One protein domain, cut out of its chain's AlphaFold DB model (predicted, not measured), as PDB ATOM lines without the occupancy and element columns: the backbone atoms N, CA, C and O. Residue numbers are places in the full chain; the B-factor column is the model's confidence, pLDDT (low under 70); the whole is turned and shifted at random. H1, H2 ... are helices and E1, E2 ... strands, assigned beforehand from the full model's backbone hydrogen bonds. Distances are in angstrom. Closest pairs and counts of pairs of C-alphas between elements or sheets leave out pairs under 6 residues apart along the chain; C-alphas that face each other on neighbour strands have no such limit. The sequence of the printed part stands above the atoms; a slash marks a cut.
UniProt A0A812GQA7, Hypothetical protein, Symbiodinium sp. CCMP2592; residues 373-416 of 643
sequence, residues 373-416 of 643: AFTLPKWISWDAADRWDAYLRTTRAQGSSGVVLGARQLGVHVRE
ATOM      1  N   ALA A 373      46.520  54.945  22.878       63.00
ATOM      2  CA  ALA A 373      46.043  55.408  24.170       63.00
ATOM      3  C   ALA A 373      45.729  54.169  25.015       63.00
ATOM      4  O   ALA A 373      44.759  53.465  24.740       63.00
ATOM      5  N   PHE A 374      46.583  53.869  25.997       66.31
ATOM      6  CA  PHE A 374      46.429  52.696  26.849       66.31
ATOM      7  C   PHE A 374      45.154  52.865  27.677       66.31
ATOM      8  O   PHE A 374      45.131  53.579  28.677       66.31
ATOM      9  N   THR A 375      44.073  52.236  27.224       80.31
ATOM     10  CA  THR A 375      42.782  52.272  27.897       80.31
ATOM     11  C   THR A 375      42.691  51.133  28.900       80.31
ATOM     12  O   THR A 375      42.579  49.957  28.541       80.31
ATOM     13  N   LEU A 376      42.706  51.473  30.184       83.12
ATOM     14  CA  LEU A 376      42.537  50.489  31.246       83.12
ATOM     15  C   LEU A 376      41.038  50.218  31.475       83.12
ATOM     16  O   LEU A 376      40.222  51.137  31.372       83.12
ATOM     17  N   PRO A 377      40.641  48.965  31.767       89.62
ATOM     18  CA  PRO A 377      39.252  48.646  32.068       89.62
ATOM     19  C   PRO A 377      38.873  49.178  33.457       89.62
ATOM     20  O   PRO A 377      39.295  48.633  34.483       89.62
ATOM     21  N   LYS A 378      38.025  50.208  33.496       91.31
ATOM     22  CA  LYS A 378      37.299  50.619  34.702       91.31
ATOM     23  C   LYS A 378      36.088  49.709  34.856       91.31
ATOM     24  O   LYS A 378      35.135  49.793  34.087       91.31
ATOM     25  N   TRP A 379      36.132  48.809  35.831       91.81
ATOM     26  CA  TRP A 379      35.007  47.928  36.131       91.81
ATOM     27  C   TRP A 379      33.864  48.702  36.786       91.81
ATOM     28  O   TRP A 379      34.094  49.433  37.749       91.81
ATOM     29  N   ILE A 380      32.644  48.514  36.289       92.56
ATOM     30  CA  ILE A 380      31.442  49.142  36.844       92.56
ATOM     31  C   ILE A 380      30.806  48.145  37.809       92.56
ATOM     32  O   ILE A 380      30.528  47.002  37.440       92.56
ATOM     33  N   SER A 381      30.594  48.560  39.057       91.50
ATOM     34  CA  SER A 381      29.928  47.743  40.072       91.50
ATOM     35  C   SER A 381      28.500  47.415  39.639       91.50
ATOM     36  O   SER A 381      27.729  48.320  39.334       91.50
ATOM     37  N   TRP A 382      28.152  46.130  39.620       92.38
ATOM     38  CA  TRP A 382      26.773  45.689  39.421       92.38
ATOM     39  C   TRP A 382      26.026  45.753  40.754       92.38
ATOM     40  O   TRP A 382      26.423  45.078  41.707       92.38
ATOM     41  N   ASP A 383      24.968  46.563  40.825       92.38
ATOM     42  CA  ASP A 383      24.015  46.519  41.934       92.38
ATOM     43  C   ASP A 383      23.132  45.267  41.798       92.38
ATOM     44  O   ASP A 383      22.631  44.959  40.718       92.38
ATOM     45  N   ALA A 384      22.911  44.540  42.892       91.06
ATOM     46  CA  ALA A 384      22.022  43.382  42.901       91.06
ATOM     47  C   ALA A 384      20.546  43.755  42.643       91.06
ATOM     48  O   ALA A 384      19.771  42.888  42.235       91.06
ATOM     49  N   ALA A 385      20.162  45.019  42.859       93.75
ATOM     50  CA  ALA A 385      18.853  45.552  42.487       93.75
ATOM     51  C   ALA A 385      18.721  45.831  40.973       93.75
ATOM     52  O   ALA A 385      17.608  45.822  40.439       93.75
ATOM     53  N   ASP A 386      19.835  46.043  40.260       92.50
ATOM     54  CA  ASP A 386      19.816  46.384  38.839       92.50
ATOM     55  C   ASP A 386      19.494  45.170  37.960       92.50
ATOM     56  O   ASP A 386      20.234  44.178  37.891       92.50
ATOM     57  N   ARG A 387      18.425  45.301  37.165       94.81
ATOM     58  CA  ARG A 387      18.172  44.402  36.031       94.81
ATOM     59  C   ARG A 387      19.333  44.495  35.040       94.81
ATOM     60  O   ARG A 387      19.850  45.579  34.777       94.81
ATOM     61  N   TRP A 388      19.680  43.369  34.416       86.94
ATOM     62  CA  TRP A 388      20.798  43.277  33.468       86.94
ATOM     63  C   TRP A 388      20.783  44.366  32.379       86.94
ATOM     64  O   TRP A 388      21.815  44.966  32.088       86.94
ATOM     65  N   ASP A 389      19.609  44.685  31.830       92.25
ATOM     66  CA  ASP A 389      19.454  45.692  30.771       92.25
ATOM     67  C   ASP A 389      19.603  47.138  31.273       92.25
ATOM     68  O   ASP A 389      19.857  48.046  30.481       92.25
ATOM     69  N   ALA A 390      19.436  47.382  32.577       93.88
ATOM     70  CA  ALA A 390      19.796  48.653  33.205       93.88
ATOM     71  C   ALA A 390      21.320  48.735  33.344       93.88
ATOM     72  O   ALA A 390      21.928  49.637  32.773       93.88
ATOM     73  N   TYR A 391      21.946  47.725  33.955       94.44
ATOM     74  CA  TYR A 391      23.402  47.648  34.112       94.44
ATOM     75  C   TYR A 391      24.163  47.760  32.774       94.44
ATOM     76  O   TYR A 391      25.132  48.517  32.669       94.44
ATOM     77  N   LEU A 392      23.699  47.084  31.715       92.25
ATOM     78  CA  LEU A 392      24.282  47.179  30.371       92.25
ATOM     79  C   LEU A 392      24.113  48.579  29.754       92.25
ATOM     80  O   LEU A 392      25.042  49.067  29.109       92.25
ATOM     81  N   ARG A 393      22.961  49.238  29.950       92.81
ATOM     82  CA  ARG A 393      22.737  50.618  29.477       92.81
ATOM     83  C   ARG A 393      23.609  51.618  30.232       92.81
ATOM     84  O   ARG A 393      24.282  52.405  29.578       92.81
ATOM     85  N   THR A 394      23.680  51.531  31.559       93.44
ATOM     86  CA  THR A 394      24.574  52.355  32.391       93.44
ATOM     87  C   THR A 394      26.038  52.159  31.989       93.44
ATOM     88  O   THR A 394      26.769  53.131  31.819       93.44
ATOM     89  N   THR A 395      26.449  50.912  31.734       93.88
ATOM     90  CA  THR A 395      27.795  50.591  31.237       93.88
ATOM     91  C   THR A 395      28.069  51.247  29.884       93.88
ATOM     92  O   THR A 395      29.093  51.903  29.714       93.88
ATOM     93  N   ARG A 396      27.153  51.117  28.917       91.12
ATOM     94  CA  ARG A 396      27.304  51.739  27.591       91.12
ATOM     95  C   ARG A 396      27.308  53.268  27.660       91.12
ATOM     96  O   ARG A 396      28.108  53.883  26.969       91.12
ATOM     97  N   ALA A 397      26.486  53.868  28.519       91.44
ATOM     98  CA  ALA A 397      26.427  55.317  28.714       91.44
ATOM     99  C   ALA A 397      27.727  55.903  29.301       91.44
ATOM    100  O   ALA A 397      28.076  57.038  28.991       91.44
ATOM    101  N   GLN A 398      28.466  55.133  30.109       89.56
ATOM    102  CA  GLN A 398      29.787  55.530  30.622       89.56
ATOM    103  C   GLN A 398      30.940  55.204  29.649       89.56
ATOM    104  O   GLN A 398      32.037  55.740  29.785       89.56
ATOM    105  N   GLY A 399      30.724  54.312  28.678       82.88
ATOM    106  CA  GLY A 399      31.778  53.696  27.868       82.88
ATOM    107  C   GLY A 399      32.027  54.337  26.508       82.88
ATOM    108  O   GLY A 399      31.872  53.663  25.492       82.88
ATOM    109  N   SER A 400      32.488  55.592  26.474       81.50
ATOM    110  CA  SER A 400      32.827  56.296  25.220       81.50
ATOM    111  C   SER A 400      33.905  55.593  24.377       81.50
ATOM    112  O   SER A 400      33.889  55.690  23.155       81.50
ATOM    113  N   SER A 401      34.828  54.863  25.017       82.94
ATOM    114  CA  SER A 401      35.912  54.113  24.353       82.94
ATOM    115  C   SER A 401      35.656  52.597  24.276       82.94
ATOM    116  O   SER A 401      36.591  51.824  24.070       82.94
ATOM    117  N   GLY A 402      34.403  52.157  24.447       88.19
ATOM    118  CA  GLY A 402      33.998  50.751  24.349       88.19
ATOM    119  C   GLY A 402      33.876  50.012  25.689       88.19
ATOM    120  O   GLY A 402      34.326  50.471  26.742       88.19
ATOM    121  N   VAL A 403      33.234  48.839  25.635       91.19
ATOM    122  CA  VAL A 403      32.874  48.004  26.795       91.19
ATOM    123  C   VAL A 403      33.725  46.733  26.833       91.19
ATOM    124  O   VAL A 403      33.852  46.030  25.835       91.19
ATOM    125  N   VAL A 404      34.257  46.408  28.011       91.38
ATOM    126  CA  VAL A 404      35.079  45.224  28.288       91.38
ATOM    127  C   VAL A 404      34.256  44.175  29.030       91.38
ATOM    128  O   VAL A 404      33.654  44.459  30.069       91.38
ATOM    129  N   LEU A 405      34.266  42.934  28.541       90.38
ATOM    130  CA  LEU A 405      33.647  41.803  29.229       90.38
ATOM    131  C   LEU A 405      34.609  41.232  30.284       90.38
ATOM    132  O   LEU A 405      35.650  40.666  29.952       90.38
ATOM    133  N   GLY A 406      34.259  41.361  31.562       88.38
ATOM    134  CA  GLY A 406      34.955  40.703  32.666       88.38
ATOM    135  C   GLY A 406      34.314  39.369  33.040       88.38
ATOM    136  O   GLY A 406      33.208  39.042  32.621       88.38
ATOM    137  N   ALA A 407      34.980  38.602  33.904       83.25
ATOM    138  CA  ALA A 407      34.494  37.284  34.327       83.25
ATOM    139  C   ALA A 407      33.216  37.310  35.197       83.25
ATOM    140  O   ALA A 407      32.642  36.252  35.444       83.25
ATOM    141  N   ARG A 408      32.819  38.479  35.731       85.56
ATOM    142  CA  ARG A 408      31.649  38.671  36.623       85.56
ATOM    143  C   ARG A 408      30.961  40.039  36.513       85.56
ATOM    144  O   ARG A 408      30.031  40.307  37.264       85.56
ATOM    145  N   GLN A 409      31.476  40.926  35.669       92.56
ATOM    146  CA  GLN A 409      31.086  42.333  35.600       92.56
ATOM    147  C   GLN A 409      31.514  42.906  34.247       92.56
ATOM    148  O   GLN A 409      32.449  42.394  33.624       92.56
ATOM    149  N   LEU A 410      30.842  43.959  33.802       93.62
ATOM    150  CA  LEU A 410      31.263  44.760  32.665       93.62
ATOM    151  C   LEU A 410      32.218  45.861  33.133       93.62
ATOM    152  O   LEU A 410      32.152  46.351  34.264       93.62
ATOM    153  N   GLY A 411      33.136  46.234  32.254       94.25
ATOM    154  CA  GLY A 411      33.977  47.408  32.414       94.25
ATOM    155  C   GLY A 411      33.849  48.316  31.208       94.25
ATOM    156  O   GLY A 411      33.355  47.910  30.160       94.25
ATOM    157  N   VAL A 412      34.328  49.538  31.350       94.44
ATOM    158  CA  VAL A 412      34.491  50.483  30.248       94.44
ATOM    159  C   VAL A 412      35.971  50.768  30.062       94.44
ATOM    160  O   VAL A 412      36.726  50.829  31.035       94.44
ATOM    161  N   HIS A 413      36.408  50.896  28.815       91.38
ATOM    162  CA  HIS A 413      37.748  51.383  28.524       91.38
ATOM    163  C   HIS A 413      37.816  52.866  28.892       91.38
ATOM    164  O   HIS A 413      37.072  53.676  28.343       91.38
ATOM    165  N   VAL A 414      38.709  53.216  29.815       90.94
ATOM    166  CA  VAL A 414      38.938  54.598  30.248       90.94
ATOM    167  C   VAL A 414      40.379  54.962  29.919       90.94
ATOM    168  O   VAL A 414      41.294  54.161  30.133       90.94
ATOM    169  N   ARG A 415      40.586  56.148  29.341       87.94
ATOM    170  CA  ARG A 415      41.931  56.675  29.076       87.94
ATOM    171  C   ARG A 415      42.547  57.142  30.389       87.94
ATOM    172  O   ARG A 415      41.852  57.685  31.234       87.94
ATOM    173  N   GLU A 416      43.857  56.995  30.534       84.56
ATOM    174  CA  GLU A 416      44.566  57.428  31.747       84.56
ATOM    175  C   GLU A 416      44.440  58.939  32.030       84.56
ATOM    176  O   GLU A 416      44.502  59.356  33.178       84.56
TER     177      GLU A 416
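AT A GLANCE: This is residues 373 to 416 of the 643 residues of the protein "Hypothetical protein" of Symbiodinium sp. CCMP2592 (UniProt A0A812GQA7). A small sheet of three strands has one helix, H1, over one of its faces, running along the inner strand E3, while the other face has no named helix. The stretch after E1 runs on past the sheet and folds back into H1, and the strands E2 and E3 then form a hairpin. The printed part has 44 residues, with one named helix and three named strands in the order E1, H1, E2, E3; the sheet runs E1, E3, E2, all antiparallel, and the class is mixed, helices and strands. The whole is compact, with a radius of gyration of the C-alphas of 10.3 A, yet elongated in outline, spanning 34 by 20 by 13 A.

HOW THE PARTS SIT: E1, residues 375 to 379, is an edge strand and the antiparallel neighbour of E3, residues 410 to 415, at 144 degrees between their directions. N 378 and O 412 are 2.9 A apart and N 376 and O 414 3.0 A apart, both within hydrogen-bond range. H1, residues 388 to 398, is on the sheet at a height over the sheet of 9.3 A. It lies over E3, on which 6 of its 11 C-alphas fall, and only just not over E2, residues 403 to 405, on which 2 fall. On the local plane H1 and E3 stand at 1 degrees, and H1 runs along the strands. The closest C-alphas of H1 and E3 are those of Thr 395 and Val 412, 6.8 A apart. In H1 each O i to N i+4 pair is within hydrogen-bond range. E2, the other edge strand, and E3 form a hairpin, antiparallel at 133 degrees, with N 404 and O 411 2.8 A apart, within hydrogen-bond range. This is two layers, a helix on one face of a sheet. E1, H1 and E2 make a split strand-helix-strand unit, two strands running the same way with a helix between them in the chain and E3 between them in the sheet; its crossover is right-handed.

IN THESE COORDINATES: E1 begins at C-alpha 375, at (42.782, 52.272, 27.897), and measures 12.1 A from first to last C-alpha. H1 begins at C-alpha 388, at (20.798, 43.277, 33.468), and measures 15.5 A. E2 measures 6.7 A, and E3 measures 16.4 A, ending at C-alpha 415, at (41.931, 56.675, 29.076).

THE WHOLE: The two C-alphas farthest apart are those of Ala 373 and Ala 385, at 34.2 A, while those of Ala 373 and Glu 416, first and last printed, are 8.0 A apart. The printed part has no cut. The links H1 to E2 and E2 to E3 are tight, and E1 to H1, with 8 residues, is short. The mean pLDDT of the printed part is 88.9, and residues 373 to 374 are under 70.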